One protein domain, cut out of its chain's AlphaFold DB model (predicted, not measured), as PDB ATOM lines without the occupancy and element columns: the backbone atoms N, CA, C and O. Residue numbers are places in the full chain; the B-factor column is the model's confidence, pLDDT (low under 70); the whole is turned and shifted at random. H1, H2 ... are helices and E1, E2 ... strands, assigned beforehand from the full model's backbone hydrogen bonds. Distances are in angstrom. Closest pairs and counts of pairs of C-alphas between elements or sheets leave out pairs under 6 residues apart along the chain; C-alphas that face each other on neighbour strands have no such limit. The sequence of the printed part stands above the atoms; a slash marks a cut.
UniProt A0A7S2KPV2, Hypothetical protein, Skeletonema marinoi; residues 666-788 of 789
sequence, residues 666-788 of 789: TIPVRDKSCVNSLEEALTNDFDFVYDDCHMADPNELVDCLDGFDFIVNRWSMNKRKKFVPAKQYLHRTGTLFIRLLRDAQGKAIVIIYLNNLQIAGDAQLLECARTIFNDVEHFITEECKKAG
ATOM      1  N   THR A 666      55.319  21.736 -13.170       91.50
ATOM      2  CA  THR A 666      54.043  22.456 -13.079       91.50
ATOM      3  C   THR A 666      53.501  22.777 -14.470       91.50
ATOM      4  O   THR A 666      54.176  23.421 -15.271       91.50
ATOM      5  N   ILE A 667      52.275  22.338 -14.760       92.50
ATOM      6  CA  ILE A 667      51.580  22.597 -16.030       92.50
ATOM      7  C   ILE A 667      50.274  23.353 -15.715       92.50
ATOM      8  O   ILE A 667      49.361  22.768 -15.124       92.50
ATOM      9  N   PRO A 668      50.166  24.657 -16.038       93.25
ATOM     10  CA  PRO A 668      48.955  25.441 -15.802       93.25
ATOM     11  C   PRO A 668      47.920  25.201 -16.911       93.25
ATOM     12  O   PRO A 668      48.090  25.659 -18.037       93.25
ATOM     13  N   VAL A 669      46.814  24.536 -16.581       94.06
ATOM     14  CA  VAL A 669      45.704  24.255 -17.503       94.06
ATOM     15  C   VAL A 669      44.590  25.277 -17.279       94.06
ATOM     16  O   VAL A 669      43.979  25.332 -16.208       94.06
ATOM     17  N   ARG A 670      44.354  26.125 -18.289       91.88
ATOM     18  CA  ARG A 670      43.533  27.345 -18.169       91.88
ATOM     19  C   ARG A 670      42.059  27.188 -18.545       91.88
ATOM     20  O   ARG A 670      41.295  28.113 -18.274       91.88
ATOM     21  N   ASP A 671      41.662  26.047 -19.100       93.62
ATOM     22  CA  ASP A 671      40.263  25.704 -19.369       93.62
ATOM     23  C   ASP A 671      39.730  24.620 -18.413       93.62
ATOM     24  O   ASP A 671      40.426  23.675 -18.046       93.62
ATOM     25  N   LYS A 672      38.455  24.743 -18.032       94.06
ATOM     26  CA  LYS A 672      37.747  23.818 -17.141       94.06
ATOM     27  C   LYS A 672      37.409  22.483 -17.808       94.06
ATOM     28  O   LYS A 672      37.393  21.468 -17.110       94.06
ATOM     29  N   SER A 673      37.092  22.465 -19.105       94.12
ATOM     30  CA  SER A 673      36.759  21.219 -19.805       94.12
ATOM     31  C   SER A 673      37.999  20.336 -19.953       94.12
ATOM     32  O   SER A 673      37.948  19.187 -19.531       94.12
ATOM     33  N   CYS A 674      39.143  20.910 -20.344       94.69
ATOM     34  CA  CYS A 674      40.431  20.215 -20.402       94.69
ATOM     35  C   CYS A 674      40.824  19.569 -19.056       94.69
ATOM     36  O   CYS A 674      41.204  18.400 -19.026       94.69
ATOM     37  N   VAL A 675      40.671  20.265 -17.918       95.25
ATOM     38  CA  VAL A 675      40.956  19.664 -16.593       95.25
ATOM     39  C   VAL A 675      39.978  18.531 -16.254       95.25
ATOM     40  O   VAL A 675      40.342  17.605 -15.532       95.25
ATOM     41  N   ASN A 676      38.740  18.570 -16.754       94.88
ATOM     42  CA  ASN A 676      37.790  17.472 -16.570       94.88
ATOM     43  C   ASN A 676      38.149  16.263 -17.443       94.88
ATOM     44  O   ASN A 676      38.235  15.170 -16.890       94.88
ATOM     45  N   SER A 677      38.444  16.467 -18.736       95.31
ATOM     46  CA  SER A 677      38.976  15.423 -19.627       95.31
ATOM     47  C   SER A 677      40.212  14.762 -19.016       95.31
ATOM     48  O   SER A 677      40.303  13.541 -18.970       95.31
ATOM     49  N   LEU A 678      41.143  15.565 -18.485       95.94
ATOM     50  CA  LEU A 678      42.349  15.080 -17.818       95.94
ATOM     51  C   LEU A 678      42.029  14.256 -16.568       95.94
ATOM     52  O   LEU A 678      42.591  13.181 -16.399       95.94
ATOM     53  N   GLU A 679      41.158  14.738 -15.677       94.44
ATOM     54  CA  GLU A 679      40.851  14.019 -14.433       94.44
ATOM     55  C   GLU A 679      40.210  12.643 -14.696       94.44
ATOM     56  O   GLU A 679      40.459  11.706 -13.939       94.44
ATOM     57  N   GLU A 680      39.439  12.511 -15.779       93.56
ATOM     58  CA  GLU A 680      38.851  11.247 -16.231       93.56
ATOM     59  C   GLU A 680      39.876  10.344 -16.946       93.56
ATOM     60  O   GLU A 680      40.034   9.175 -16.580       93.56
ATOM     61  N   ALA A 681      40.642  10.891 -17.896       95.81
ATOM     62  CA  ALA A 681      41.673  10.159 -18.636       95.81
ATOM     63  C   ALA A 681      42.785   9.615 -17.725       95.81
ATOM     64  O   ALA A 681      43.298   8.521 -17.957       95.81
ATOM     65  N   LEU A 682      43.128  10.320 -16.635       95.69
ATOM     66  CA  LEU A 682      44.087   9.829 -15.638       95.69
ATOM     67  C   LEU A 682      43.703   8.441 -15.105       95.69
ATOM     68  O   LEU A 682      44.570   7.575 -14.998       95.69
ATOM     69  N   THR A 683      42.428   8.212 -14.781       91.69
ATOM     70  CA  THR A 683      41.963   6.929 -14.224       91.69
ATOM     71  C   THR A 683      41.533   5.909 -15.276       91.69
ATOM     72  O   THR A 683      41.540   4.716 -14.976       91.69
ATOM     73  N   ASN A 684      41.146   6.360 -16.473       91.88
ATOM     74  CA  ASN A 684      40.600   5.497 -17.524       91.88
ATOM     75  C   ASN A 684      41.660   5.044 -18.541       91.88
ATOM     76  O   ASN A 684      41.680   3.871 -18.909       91.88
ATOM     77  N   ASP A 685      42.540   5.958 -18.960       94.25
ATOM     78  CA  ASP A 685      43.469   5.768 -20.081       94.25
ATOM     79  C   ASP A 685      44.931   5.655 -19.615       94.25
ATOM     80  O   ASP A 685      45.712   4.900 -20.191       94.25
ATOM     81  N   PHE A 686      45.300   6.375 -18.548       95.62
ATOM     82  CA  PHE A 686      46.677   6.459 -18.035       95.62
ATOM     83  C   PHE A 686      46.942   5.648 -16.757       95.62
ATOM     84  O   PHE A 686      47.969   5.853 -16.119       95.62
ATOM     85  N   ASP A 687      46.038   4.751 -16.356       94.31
ATOM     86  CA  ASP A 687      46.232   3.790 -15.253       94.31
ATOM     87  C   ASP A 687      46.677   4.410 -13.896       94.31
ATOM     88  O   ASP A 687      47.406   3.809 -13.092       94.31
ATOM     89  N   PHE A 688      46.219   5.633 -13.594       95.81
ATOM     90  CA  PHE A 688      46.364   6.234 -12.266       95.81
ATOM     91  C   PHE A 688      45.268   5.768 -11.301       95.81
ATOM     92  O   PHE A 688      44.100   5.607 -11.648       95.81
ATOM     93  N   VAL A 689      45.644   5.629 -10.031       94.25
ATOM     94  CA  VAL A 689      44.734   5.390  -8.909       94.25
ATOM     95  C   VAL A 689      44.609   6.675  -8.091       94.25
ATOM     96  O   VAL A 689      45.601   7.375  -7.876       94.25
ATOM     97  N   TYR A 690      43.406   6.991  -7.607       93.31
ATOM     98  CA  TYR A 690      43.210   8.090  -6.658       93.31
ATOM     99  C   TYR A 690      43.969   7.800  -5.351       93.31
ATOM    100  O   TYR A 690      43.904   6.697  -4.814       93.31
ATOM    101  N   ASP A 691      44.710   8.772  -4.834       92.00
ATOM    102  CA  ASP A 691      45.474   8.646  -3.591       92.00
ATOM    103  C   ASP A 691      44.602   9.131  -2.420       92.00
ATOM    104  O   ASP A 691      43.922   8.339  -1.754       92.00
ATOM    105  N   ASP A 692      44.553  10.452  -2.242       89.56
ATOM    106  CA  ASP A 692      43.630  11.160  -1.362       89.56
ATOM    107  C   ASP A 692      43.586  12.654  -1.751       89.56
ATOM    108  O   ASP A 692      44.238  13.093  -2.706       89.56
ATOM    109  N   CYS A 693      42.835  13.461  -1.003       88.25
ATOM    110  CA  CYS A 693      42.864  14.916  -1.115       88.25
ATOM    111  C   CYS A 693      43.891  15.515  -0.142       88.25
ATOM    112  O   CYS A 693      43.903  15.202   1.051       88.25
ATOM    113  N   HIS A 694      44.762  16.398  -0.627       87.25
ATOM    114  CA  HIS A 694      45.821  17.020   0.166       87.25
ATOM    115  C   HIS A 694      45.754  18.545   0.060       87.25
ATOM    116  O   HIS A 694      45.715  19.110  -1.029       87.25
ATOM    117  N   MET A 695      45.750  19.227   1.205       87.06
ATOM    118  CA  MET A 695      45.873  20.688   1.260       87.06
ATOM    119  C   MET A 695      47.234  21.099   0.695       87.06
ATOM    120  O   MET A 695      48.232  20.552   1.148       87.06
ATOM    121  N   ALA A 696      47.285  22.068  -0.217       86.12
ATOM    122  CA  ALA A 696      48.510  22.645  -0.777       86.12
ATOM    123  C   ALA A 696      48.488  24.181  -0.683       86.12
ATOM    124  O   ALA A 696      47.413  24.772  -0.574       86.12
ATOM    125  N   ASP A 697      49.652  24.834  -0.686       84.50
ATOM    126  CA  ASP A 697      49.762  26.300  -0.698       84.50
ATOM    127  C   ASP A 697      49.911  26.820  -2.142       84.50
ATOM    128  O   ASP A 697      50.952  26.582  -2.759       84.50
ATOM    129  N   PRO A 698      48.923  27.546  -2.707       81.94
ATOM    130  CA  PRO A 698      49.066  28.119  -4.043       81.94
ATOM    131  C   PRO A 698      50.232  29.111  -4.140       81.94
ATOM    132  O   PRO A 698      50.796  29.277  -5.214       81.94
ATOM    133  N   ASN A 699      50.632  29.741  -3.027       78.75
ATOM    134  CA  ASN A 699      51.659  30.787  -3.002       78.75
ATOM    135  C   ASN A 699      53.087  30.265  -3.261       78.75
ATOM    136  O   ASN A 699      53.995  31.076  -3.417       78.75
ATOM    137  N   GLU A 700      53.312  28.946  -3.330       75.56
ATOM    138  CA  GLU A 700      54.577  28.395  -3.849       75.56
ATOM    139  C   GLU A 700      54.678  28.499  -5.382       75.56
ATOM    140  O   GLU A 700      55.775  28.558  -5.932       75.56
ATOM    141  N   LEU A 701      53.543  28.551  -6.086       77.62
ATOM    142  CA  LEU A 701      53.439  28.420  -7.544       77.62
ATOM    143  C   LEU A 701      53.547  29.772  -8.272       77.62
ATOM    144  O   LEU A 701      52.899  29.979  -9.294       77.62
ATOM    145  N   VAL A 702      54.348  30.703  -7.741       70.56
ATOM    146  CA  VAL A 702      54.403  32.116  -8.177       70.56
ATOM    147  C   VAL A 702      54.612  32.264  -9.688       70.56
ATOM    148  O   VAL A 702      53.942  33.077 -10.313       70.56
ATOM    149  N   ASP A 703      55.466  31.430 -10.286       73.38
ATOM    150  CA  ASP A 703      55.766  31.441 -11.727       73.38
ATOM    151  C   ASP A 703      54.587  31.050 -12.643       73.38
ATOM    152  O   ASP A 703      54.652  31.275 -13.849       73.38
ATOM    153  N   CYS A 704      53.522  30.446 -12.107       79.44
ATOM    154  CA  CYS A 704      52.354  30.012 -12.881       79.44
ATOM    155  C   CYS A 704      51.004  30.347 -12.215       79.44
ATOM    156  O   CYS A 704      49.974  29.807 -12.619       79.44
ATOM    157  N   LEU A 705      50.997  31.231 -11.211       82.12
ATOM    158  CA  LEU A 705      49.802  31.633 -10.455       82.12
ATOM    159  C   LEU A 705      48.862  32.575 -11.230       82.12
ATOM    160  O   LEU A 705      47.663  32.607 -10.950       82.12
ATOM    161  N   ASP A 706      49.389  33.342 -12.187       82.12
ATOM    162  CA  ASP A 706      48.640  34.383 -12.898       82.12
ATOM    163  C   ASP A 706      47.365  33.839 -13.557       82.12
ATOM    164  O   ASP A 706      47.397  32.854 -14.299       82.12
ATOM    165  N   GLY A 707      46.227  34.503 -13.338       81.00
ATOM    166  CA  GLY A 707      44.947  34.174 -13.982       81.00
ATOM    167  C   GLY A 707      44.200  32.951 -13.424       81.00
ATOM    168  O   GLY A 707      43.232  32.509 -14.059       81.00
ATOM    169  N   PHE A 708      44.621  32.420 -12.271       86.81
ATOM    170  CA  PHE A 708      43.862  31.455 -11.465       86.81
ATOM    171  C   PHE A 708      43.167  32.145 -10.281       86.81
ATOM    172  O   PHE A 708      43.760  32.985  -9.607       86.81
ATOM    173  N   ASP A 709      41.920  31.765 -10.001       84.62
ATOM    174  CA  ASP A 709      41.123  32.281  -8.881       84.62
ATOM    175  C   ASP A 709      41.041  31.241  -7.754       84.62
ATOM    176  O   ASP A 709      40.061  30.510  -7.578       84.62
ATOM    177  N   PHE A 710      42.135  31.120  -7.004       81.56
ATOM    178  CA  PHE A 710      42.169  30.315  -5.789       81.56
ATOM    179  C   PHE A 710      41.505  31.098  -4.650       81.56
ATOM    180  O   PHE A 710      42.101  32.025  -4.103       81.56
ATOM    181  N   ILE A 711      40.283  30.719  -4.252       64.62
ATOM    182  CA  ILE A 711      39.555  31.396  -3.164       64.62
ATOM    183  C   ILE A 711      40.258  31.157  -1.815       64.62
ATOM    184  O   ILE A 711      39.927  30.246  -1.055       64.62
ATOM    185  N   VAL A 712      41.182  32.054  -1.459       59.91
ATOM    186  CA  VAL A 712      41.794  32.159  -0.119       59.91
ATOM    187  C   VAL A 712      40.893  32.985   0.825       59.91
ATOM    188  O   VAL A 712      41.343  33.826   1.595       59.91
ATOM    189  N   ASN A 713      39.590  32.679   0.776       48.38
ATOM    190  CA  ASN A 713      38.504  33.117   1.663       48.38
ATOM    191  C   ASN A 713      38.131  34.625   1.659       48.38
ATOM    192  O   ASN A 713      38.856  35.475   2.169       48.38
ATOM    193  N   ARG A 714      36.918  34.958   1.183       39.75
ATOM    194  CA  ARG A 714      36.440  36.348   0.974       39.75
ATOM    195  C   ARG A 714      36.093  37.128   2.257       39.75
ATOM    196  O   ARG A 714      35.948  38.344   2.196       39.75
ATOM    197  N   TRP A 715      35.953  36.450   3.400       38.41
ATOM    198  CA  TRP A 715      35.461  37.035   4.664       38.41
ATOM    199  C   TRP A 715      36.394  36.809   5.873       38.41
ATOM    200  O   TRP A 715      35.956  36.864   7.020       38.41
ATOM    201  N   SER A 716      37.690  36.546   5.657       41.16
ATOM    202  CA  SER A 716      38.644  36.313   6.755       41.16
ATOM    203  C   SER A 716      39.436  37.573   7.131       41.16
ATOM    204  O   SER A 716      40.539  37.794   6.636       41.16
ATOM    205  N   MET A 717      38.912  38.365   8.076       42.19
ATOM    206  CA  MET A 717      39.670  39.455   8.730       42.19
ATOM    207  C   MET A 717      40.969  38.937   9.388       42.19
ATOM    208  O   MET A 717      41.981  39.633   9.421       42.19
ATOM    209  N   ASN A 718      40.976  37.680   9.853       44.78
ATOM    210  CA  ASN A 718      42.082  37.048  10.579       44.78
ATOM    211  C   ASN A 718      42.812  35.967   9.751       44.78
ATOM    212  O   ASN A 718      42.729  34.788  10.082       44.78
ATOM    213  N   LYS A 719      43.538  36.387   8.698       43.94
ATOM    214  CA  LYS A 719      44.589  35.715   7.866       43.94
ATOM    215  C   LYS A 719      44.856  34.185   8.000       43.94
ATOM    216  O   LYS A 719      46.004  33.739   7.931       43.94
ATOM    217  N   ARG A 720      43.829  33.346   8.149       44.16
ATOM    218  CA  ARG A 720      43.861  31.868   8.131       44.16
ATOM    219  C   ARG A 720      42.569  31.402   7.434       44.16
ATOM    220  O   ARG A 720      41.499  31.926   7.727       44.16
ATOM    221  N   LYS A 721      42.577  30.463   6.484       51.16
ATOM    222  CA  LYS A 721      43.599  29.481   6.064       51.16
ATOM    223  C   LYS A 721      44.233  29.880   4.716       51.16
ATOM    224  O   LYS A 721      43.536  30.435   3.881       51.16
ATOM    225  N   LYS A 722      45.516  29.553   4.496       64.75
ATOM    226  CA  LYS A 722      46.251  29.817   3.235       64.75
ATOM    227  C   LYS A 722      46.159  28.705   2.177       64.75
ATOM    228  O   LYS A 722      46.559  28.917   1.041       64.75
ATOM    229  N   PHE A 723      45.692  27.519   2.563       81.19
ATOM    230  CA  PHE A 723      45.821  26.296   1.767       81.19
ATOM    231  C   PHE A 723      44.515  25.922   1.058       81.19
ATOM    232  O   PHE A 723      43.434  26.094   1.626       81.19
ATOM    233  N   VAL A 724      44.637  25.347  -0.138       85.12
ATOM    234  CA  VAL A 724      43.541  24.880  -1.000       85.12
ATOM    235  C   VAL A 724      43.601  23.347  -1.114       85.12
ATOM    236  O   VAL A 724      44.700  22.798  -1.208       85.12
ATOM    237  N   PRO A 725      42.466  22.622  -1.088       88.69
ATOM    238  CA  PRO A 725      42.444  21.177  -1.314       88.69
ATOM    239  C   PRO A 725      42.801  20.821  -2.767       88.69
ATOM    240  O   PRO A 725      42.128  21.258  -3.698       88.69
ATOM    241  N   ALA A 726      43.818  19.982  -2.956       91.00
ATOM    242  CA  ALA A 726      44.217  19.423  -4.243       91.00
ATOM    243  C   ALA A 726      43.971  17.908  -4.272       91.00
ATOM    244  O   ALA A 726      44.337  17.196  -3.333       91.00
ATOM    245  N   LYS A 727      43.380  17.395  -5.356       92.75
ATOM    246  CA  LYS A 727      43.234  15.943  -5.563       92.75
ATOM    247  C   LYS A 727      44.582  15.353  -5.954       92.75
ATOM    248  O   LYS A 727      45.285  15.960  -6.760       92.75
ATOM    249  N   GLN A 728      44.928  14.180  -5.436       94.25
ATOM    250  CA  GLN A 728      46.163  13.495  -5.802       94.25
ATOM    251  C   GLN A 728      45.905  12.101  -6.367       94.25
ATOM    252  O   GLN A 728      45.002  11.388  -5.936       94.25
ATOM    253  N   TYR A 729      46.747  11.732  -7.324       95.44
ATOM    254  CA  TYR A 729      46.726  10.487  -8.070       95.44
ATOM    255  C   TYR A 729      48.135   9.891  -8.091       95.44
ATOM    256  O   TYR A 729      49.131  10.621  -8.097       95.44
ATOM    257  N   LEU A 730      48.214   8.564  -8.113       96.19
ATOM    258  CA  LEU A 730      49.454   7.793  -8.153       96.19
ATOM    259  C   LEU A 730      49.335   6.713  -9.227       96.19
ATOM    260  O   LEU A 730      48.380   5.937  -9.224       96.19
ATOM    261  N   HIS A 731      50.296   6.664 -10.148       96.19
ATOM    262  CA  HIS A 731      50.311   5.662 -11.213       96.19
ATOM    263  C   HIS A 731      50.444   4.241 -10.640       96.19
ATOM    264  O   HIS A 731      51.140   4.050  -9.638       96.19
ATOM    265  N   ARG A 732      49.851   3.219 -11.279       93.69
ATOM    266  CA  ARG A 732      49.894   1.817 -10.801       93.69
ATOM    267  C   ARG A 732      51.289   1.199 -10.645       93.69
ATOM    268  O   ARG A 732      51.440   0.240  -9.894       93.69
ATOM    269  N   THR A 733      52.320   1.743 -11.289       93.44
ATOM    270  CA  THR A 733      53.733   1.354 -11.066       93.44
ATOM    271  C   THR A 733      54.327   1.925  -9.772       93.44
ATOM    272  O   THR A 733      55.434   1.560  -9.378       93.44
ATOM    273  N   GLY A 734      53.644   2.881  -9.141       93.81
ATOM    274  CA  GLY A 734      54.136   3.654  -8.006       93.81
ATOM    275  C   GLY A 734      55.176   4.726  -8.349       93.81
ATOM    276  O   GLY A 734      55.682   5.359  -7.423       93.81
ATOM    277  N   THR A 735      55.526   4.937  -9.626       94.38
ATOM    278  CA  THR A 735      56.666   5.788 -10.038       94.38
ATOM    279  C   THR A 735      56.336   7.276 -10.187       94.38
ATOM    280  O   THR A 735      57.241   8.105 -10.064       94.38
ATOM    281  N   LEU A 736      55.065   7.631 -10.405       94.88
ATOM    282  CA  LEU A 736      54.601   8.993 -10.693       94.88
ATOM    283  C   LEU A 736      53.427   9.416  -9.812       94.88
ATOM    284  O   LEU A 736      52.431   8.700  -9.719       94.88
ATOM    285  N   PHE A 737      53.510  10.628  -9.267       94.81
ATOM    286  CA  PHE A 737      52.378  11.334  -8.673       94.81
ATOM    287  C   PHE A 737      51.915  12.476  -9.573       94.81
ATOM    288  O   PHE A 737      52.746  13.211 -10.112       94.81
ATOM    289  N   ILE A 738      50.598  12.672  -9.644       95.56
ATOM    290  CA  ILE A 738      49.962  13.849 -10.241       95.56
ATOM    291  C   ILE A 738      49.013  14.461  -9.209       95.56
ATOM    292  O   ILE A 738      48.164  13.775  -8.641       95.56
ATOM    293  N   ARG A 739      49.162  15.760  -8.947       94.19
ATOM    294  CA  ARG A 739      48.338  16.534  -8.012       94.19
ATOM    295  C   ARG A 739      47.642  17.664  -8.769       94.19
ATOM    296  O   ARG A 739      48.305  18.510  -9.360       94.19
ATOM    297  N   LEU A 740      46.311  17.679  -8.739       94.31
ATOM    298  CA  LEU A 740      45.464  18.669  -9.407       94.31
ATOM    299  C   LEU A 740      45.028  19.744  -8.406       94.31
ATOM    300  O   LEU A 740      44.142  19.514  -7.576       94.31
ATOM    301  N   LEU A 741      45.641  20.926  -8.491       92.62
ATOM    302  CA  LEU A 741      45.254  22.101  -7.715       92.62
ATOM    303  C   LEU A 741      44.212  22.905  -8.508       92.62
ATOM    304  O   LEU A 741      44.573  23.770  -9.306       92.62
ATOM    305  N   ARG A 742      42.925  22.581  -8.325       91.81
ATOM    306  CA  ARG A 742      41.806  23.257  -9.009       91.81
ATOM    307  C   ARG A 742      41.478  24.619  -8.385       91.81
ATOM    308  O   ARG A 742      41.496  24.762  -7.163       91.81
ATOM    309  N   ASP A 743      41.152  25.595  -9.228       89.88
ATOM    310  CA  ASP A 743      40.687  26.931  -8.835       89.88
ATOM    311  C   ASP A 743      39.145  27.015  -8.787       89.88
ATOM    312  O   ASP A 743      38.440  26.047  -9.092       89.88
ATOM    313  N   ALA A 744      38.594  28.165  -8.387       87.62
ATOM    314  CA  ALA A 744      37.145  28.357  -8.286       87.62
ATOM    315  C   ALA A 744      36.416  28.416  -9.639       87.62
ATOM    316  O   ALA A 744      35.210  28.173  -9.705       87.62
ATOM    317  N   GLN A 745      37.137  28.713 -10.720       88.31
ATOM    318  CA  GLN A 745      36.614  28.729 -12.086       88.31
ATOM    319  C   GLN A 745      36.633  27.315 -12.702       88.31
ATOM    320  O   GLN A 745      35.931  27.052 -13.677       88.31
ATOM    321  N   GLY A 746      37.350  26.373 -12.079       89.94
ATOM    322  CA  GLY A 746      37.469  24.966 -12.461       89.94
ATOM    323  C   GLY A 746      38.732  24.638 -13.261       89.94
ATOM    324  O   GLY A 746      38.927  23.468 -13.603       89.94
ATOM    325  N   LYS A 747      39.581  25.644 -13.509       92.69
ATOM    326  CA  LYS A 747      40.938  25.524 -14.062       92.69
ATOM    327  C   LYS A 747      41.832  24.782 -13.063       92.69
ATOM    328  O   LYS A 747      41.441  24.617 -11.907       92.69
ATOM    329  N   ALA A 748      43.040  24.371 -13.447       93.69
ATOM    330  CA  ALA A 748      43.980  23.781 -12.491       93.69
ATOM    331  C   ALA A 748      45.450  24.038 -12.812       93.69
ATOM    332  O   ALA A 748      45.849  24.103 -13.970       93.69
ATOM    333  N   ILE A 749      46.271  24.067 -11.764       93.44
ATOM    334  CA  ILE A 749      47.705  23.813 -11.896       93.44
ATOM    335  C   ILE A 749      47.925  22.319 -11.637       93.44
ATOM    336  O   ILE A 749      47.613  21.805 -10.558       93.44
ATOM    337  N   VAL A 750      48.435  21.619 -12.648       94.44
ATOM    338  CA  VAL A 750      48.826  20.208 -12.576       94.44
ATOM    339  C   VAL A 750      50.259  20.150 -12.058       94.44
ATOM    340  O   VAL A 750      51.150  20.764 -12.641       94.44
ATOM    341  N   ILE A 751      50.494  19.431 -10.961       92.56
ATOM    342  CA  ILE A 751      51.819  19.271 -10.350       92.56
ATOM    343  C   ILE A 751      52.223  17.798 -10.454       92.56
ATOM    344  O   ILE A 751      51.576  16.938  -9.857       92.56
ATOM    345  N   ILE A 752      53.290  17.507 -11.199       93.19
ATOM    346  CA  ILE A 752      53.760  16.145 -11.493       93.19
ATOM    347  C   ILE A 752      55.138  15.928 -10.865       93.19
ATOM    348  O   ILE A 752      56.037  16.742 -11.067       93.19
ATOM    349  N   TYR A 753      55.343  14.844 -10.113       90.69
ATOM    350  CA  TYR A 753      56.656  14.537  -9.524       90.69
ATOM    351  C   TYR A 753      56.949  13.037  -9.416       90.69
ATOM    352  O   TYR A 753      56.063  12.204  -9.212       90.69
ATOM    353  N   LEU A 754      58.240  12.703  -9.513       91.94
ATOM    354  CA  LEU A 754      58.737  11.335  -9.392       91.94
ATOM    355  C   LEU A 754      58.694  10.807  -7.956       91.94
ATOM    356  O   LEU A 754      59.096  11.474  -6.993       91.94
ATOM    357  N   ASN A 755      58.347   9.530  -7.846       92.56
ATOM    358  CA  ASN A 755      58.647   8.713  -6.684       92.56
ATOM    359  C   ASN A 755      60.062   8.118  -6.791       92.56
ATOM    360  O   ASN A 755      60.253   6.931  -7.063       92.56
ATOM    361  N   ASN A 756      61.071   8.945  -6.512       88.88
ATOM    362  CA  ASN A 756      62.472   8.511  -6.492       88.88
ATOM    363  C   ASN A 756      62.752   7.381  -5.472       88.88
ATOM    364  O   ASN A 756      63.756   6.686  -5.611       88.88
ATOM    365  N   LEU A 757      61.880   7.166  -4.472       88.44
ATOM    366  CA  LEU A 757      62.011   6.066  -3.504       88.44
ATOM    367  C   LEU A 757      61.522   4.714  -4.040       88.44
ATOM    368  O   LEU A 757      62.012   3.692  -3.567       88.44
ATOM    369  N   GLN A 758      60.585   4.706  -4.991       90.75
ATOM    370  CA  GLN A 758      60.138   3.495  -5.690       90.75
ATOM    371  C   GLN A 758      61.042   3.175  -6.887       90.75
ATOM    372  O   GLN A 758      61.316   2.010  -7.143       90.75
ATOM    373  N   ILE A 759      61.530   4.201  -7.597       89.25
ATOM    374  CA  ILE A 759      62.459   4.019  -8.722       89.25
ATOM    375  C   ILE A 759      63.826   3.535  -8.220       89.25
ATOM    376  O   ILE A 759      64.395   2.625  -8.805       89.25
ATOM    377  N   ALA A 760      64.369   4.122  -7.146       84.56
ATOM    378  CA  ALA A 760      65.584   3.664  -6.448       84.56
ATOM    379  C   ALA A 760      66.865   3.448  -7.304       84.56
ATOM    380  O   ALA A 760      67.840   2.883  -6.810       84.56
ATOM    381  N   GLY A 761      66.894   3.931  -8.553       83.12
ATOM    382  CA  GLY A 761      67.982   3.725  -9.522       83.12
ATOM    383  C   GLY A 761      67.648   2.768 -10.677       83.12
ATOM    384  O   GLY A 761      68.469   2.608 -11.576       83.12
ATOM    385  N   ASP A 762      66.460   2.162 -10.686       92.00
ATOM    386  CA  ASP A 762      65.958   1.328 -11.778       92.00
ATOM    387  C   ASP A 762      65.675   2.173 -13.035       92.00
ATOM    388  O   ASP A 762      64.799   3.046 -13.058       92.00
ATOM    389  N   ALA A 763      66.432   1.905 -14.101       92.69
ATOM    390  CA  ALA A 763      66.309   2.605 -15.374       92.69
ATOM    391  C   ALA A 763      65.022   2.252 -16.145       92.69
ATOM    392  O   ALA A 763      64.520   3.098 -16.880       92.69
ATOM    393  N   GLN A 764      64.463   1.049 -15.973       94.06
ATOM    394  CA  GLN A 764      63.216   0.638 -16.627       94.06
ATOM    395  C   GLN A 764      62.012   1.321 -15.973       94.06
ATOM    396  O   GLN A 764      61.138   1.832 -16.673       94.06
ATOM    397  N   LEU A 765      61.991   1.413 -14.638       93.56
ATOM    398  CA  LEU A 765      60.964   2.171 -13.913       93.56
ATOM    399  C   LEU A 765      61.046   3.680 -14.189       93.56
ATOM    400  O   LEU A 765      60.005   4.337 -14.267       93.56
ATOM    401  N   LEU A 766      62.253   4.231 -14.374       94.44
ATOM    402  CA  LEU A 766      62.433   5.625 -14.790       94.44
ATOM    403  C   LEU A 766      61.952   5.874 -16.229       94.44
ATOM    404  O   LEU A 766      61.263   6.861 -16.468       94.44
ATOM    405  N   GLU A 767      62.271   4.993 -17.179       94.81
ATOM    406  CA  GLU A 767      61.851   5.162 -18.579       94.81
ATOM    407  C   GLU A 767      60.336   4.977 -18.753       94.81
ATOM    408  O   GLU A 767      59.679   5.751 -19.451       94.81
ATOM    409  N   CYS A 768      59.749   4.027 -18.021       94.94
ATOM    410  CA  CYS A 768      58.301   3.882 -17.897       94.94
ATOM    411  C   CYS A 768      57.660   5.181 -17.368       94.94
ATOM    412  O   CYS A 768      56.724   5.699 -17.974       94.94
ATOM    413  N   ALA A 769      58.223   5.777 -16.306       95.56
ATOM    414  CA  ALA A 769      57.760   7.063 -15.781       95.56
ATOM    415  C   ALA A 769      57.888   8.219 -16.794       95.56
ATOM    416  O   ALA A 769      57.015   9.079 -16.834       95.56
ATOM    417  N   ARG A 770      58.936   8.247 -17.626       95.62
ATOM    418  CA  ARG A 770      59.072   9.242 -18.707       95.62
ATOM    419  C   ARG A 770      58.016   9.069 -19.789       95.62
ATOM    420  O   ARG A 770      57.442  10.064 -20.207       95.62
ATOM    421  N   THR A 771      57.744   7.832 -20.203       96.25
ATOM    422  CA  THR A 771      56.730   7.528 -21.226       96.25
ATOM    423  C   THR A 771      55.365   8.051 -20.775       96.25
ATOM    424  O   THR A 771      54.818   8.944 -21.411       96.25
ATOM    425  N   ILE A 772      54.914   7.646 -19.581       96.69
ATOM    426  CA  ILE A 772      53.643   8.100 -18.985       96.69
ATOM    427  C   ILE A 772      53.600   9.629 -18.822       96.69
ATOM    428  O   ILE A 772      52.571  10.253 -19.067       96.69
ATOM    429  N   PHE A 773      54.708  10.259 -18.410       96.62
ATOM    430  CA  PHE A 773      54.791  11.718 -18.308       96.62
ATOM    431  C   PHE A 773      54.622  12.407 -19.671       96.62
ATOM    432  O   PHE A 773      53.855  13.362 -19.767       96.62
ATOM    433  N   ASN A 774      55.300  11.914 -20.712       96.56
ATOM    434  CA  ASN A 774      55.214  12.455 -22.067       96.56
ATOM    435  C   ASN A 774      53.807  12.274 -22.654       96.56
ATOM    436  O   ASN A 774      53.282  13.203 -23.264       96.56
ATOM    437  N   ASP A 775      53.182  11.113 -22.439       96.56
ATOM    438  CA  ASP A 775      51.832  10.814 -22.924       96.56
ATOM    439  C   ASP A 775      50.787  11.737 -22.264       96.56
ATOM    440  O   ASP A 775      49.919  12.288 -22.945       96.56
ATOM    441  N   VAL A 776      50.922  11.997 -20.956       96.94
ATOM    442  CA  VAL A 776      50.073  12.951 -20.220       96.94
ATOM    443  C   VAL A 776      50.355  14.408 -20.623       96.94
ATOM    444  O   VAL A 776      49.408  15.170 -20.814       96.94
ATOM    445  N   GLU A 777      51.617  14.825 -20.797       95.38
ATOM    446  CA  GLU A 777      51.952  16.180 -21.279       95.38
ATOM    447  C   GLU A 777      51.424  16.406 -22.709       95.38
ATOM    448  O   GLU A 777      50.882  17.475 -23.010       95.38
ATOM    449  N   HIS A 778      51.487  15.387 -23.573       96.06
ATOM    450  CA  HIS A 778      50.906  15.427 -24.913       96.06
ATOM    451  C   HIS A 778      49.373  15.504 -24.874       96.06
ATOM    452  O   HIS A 778      48.802  16.368 -25.539       96.06
ATOM    453  N   PHE A 779      48.704  14.688 -24.053       96.75
ATOM    454  CA  PHE A 779      47.248  14.736 -23.883       96.75
ATOM    455  C   PHE A 779      46.766  16.114 -23.413       96.75
ATOM    456  O   PHE A 779      45.861  16.688 -24.019       96.75
ATOM    457  N   ILE A 780      47.410  16.687 -22.387       95.56
ATOM    458  CA  ILE A 780      47.103  18.045 -21.910       95.56
ATOM    459  C   ILE A 780      47.286  19.060 -23.045       95.56
ATOM    460  O   ILE A 780      46.433  19.926 -23.237       95.56
ATOM    461  N   THR A 781      48.359  18.929 -23.828       95.00
ATOM    462  CA  THR A 781      48.646  19.809 -24.968       95.00
ATOM    463  C   THR A 781      47.564  19.729 -26.052       95.00
ATOM    464  O   THR A 781      47.136  20.767 -26.556       95.00
ATOM    465  N   GLU A 782      47.085  18.533 -26.411       95.38
ATOM    466  CA  GLU A 782      46.027  18.381 -27.421       95.38
ATOM    467  C   GLU A 782      44.643  18.808 -26.912       95.38
ATOM    468  O   GLU A 782      43.890  19.423 -27.665       95.38
ATOM    469  N   GLU A 783      44.300  18.559 -25.645       93.62
ATOM    470  CA  GLU A 783      43.049  19.068 -25.063       93.62
ATOM    471  C   GLU A 783      43.054  20.604 -24.950       93.62
ATOM    472  O   GLU A 783      42.057  21.239 -25.295       93.62
ATOM    473  N   CYS A 784      44.178  21.228 -24.569       91.38
ATOM    474  CA  CYS A 784      44.309  22.692 -24.561       91.38
ATOM    475  C   CYS A 784      44.156  23.285 -25.973       91.38
ATOM    476  O   CYS A 784      43.420  24.254 -26.160       91.38
ATOM    477  N   LYS A 785      44.753  22.659 -27.001       92.50
ATOM    478  CA  LYS A 785      44.557  23.054 -28.411       92.50
ATOM    479  C   LYS A 785      43.094  22.968 -28.853       92.50
ATOM    480  O   LYS A 785      42.636  23.864 -29.556       92.50
ATOM    481  N   LYS A 786      42.359  21.922 -28.452       91.50
ATOM    482  CA  LYS A 786      40.919  21.773 -28.752       91.50
ATOM    483  C   LYS A 786      40.070  22.832 -28.043       91.50
ATOM    484  O   LYS A 786      39.111  23.321 -28.632       91.50
ATOM    485  N   ALA A 787      40.430  23.191 -26.809       87.38
ATOM    486  CA  ALA A 787      39.785  24.258 -26.042       87.38
ATOM    487  C   ALA A 787      40.182  25.678 -26.506       87.38
ATOM    488  O   ALA A 787      39.474  26.639 -26.210       87.38
ATOM    489  N   GLY A 788      41.288  25.814 -27.246       83.62
ATOM    490  CA  GLY A 788      41.808  27.090 -27.742       83.62
ATOM    491  C   GLY A 788      42.500  27.945 -26.672       83.62
ATOM    492  O   GLY A 788      42.417  29.171 -26.750       83.62
TER     493      GLY A 788
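This is residues 666 to 788 of the 789 residues of the protein "Hypothetical protein" of Skeletonema marinoi (UniProt A0A7S2KPV2). What shape do these atoms draw? A strongly twisted sheet of five strands has H1 and the long H3 over one face, in two layers, and the tip of a long loop, residues 714 to 719, sticks out. What is it built of? The printed part has 123 residues with E1, H1, E2, E3, E4, E5, H2 and H3 in that order along it, mixed helices and strands; the sheet's order is E1, E5, E4, E3, E2, all antiparallel. How large is it? It is compact, with a radius of gyration of the C-alphas of 15.4 A, and spans 52 by 34 by 25 A.

How do the strands pair? Edge strand E1, residues 666 to 669, is antiparallel to E5, residues 748 to 754, with N 667 and O 750 within hydrogen-bond range at 2.9 A. E2, residues 688 to 696, E3, residues 724 to 731, E4, residues 736 to 742, and E5 form a meander of three hairpins, each strand the antiparallel neighbour of the one before; N 691 and O 728 are 2.9 A apart, N 729 and O 738 2.8 A, and N 739 and O 751 2.8 A. Where are the helices? H1, residues 672 to 684, touches H3, residues 763 to 787, at Cys 674 and Glu 783, their closest C-alphas, 5.5 A apart; they run opposite ways at a shallow tilt of 34 degrees, only just short of steep. Their heights over the sheet are 9.0 A and 9.5 A. H2, residues 756 to 759, is not on the sheet. Are the helix backbones complete? Every O i to N i+4 pair is within hydrogen-bond range in H3, and 8 of 9 in H1; H2 is too short for such a pair.

Where does E1 begin? C-alpha 666 is at (54.043, 22.456, -13.079). How long are the longer elements? H1 measures 18.5 A, E2 20.1 A, E3 22.8 A and H3 35.9 A, ending at C-alpha 787, (39.785, 24.258, -26.042).

Is anything missing? The printed part has no cut, and the link from E2 to E3, residues 697 to 723, is long. Where is confidence low? Residues 711 to 722 have pLDDT under 70.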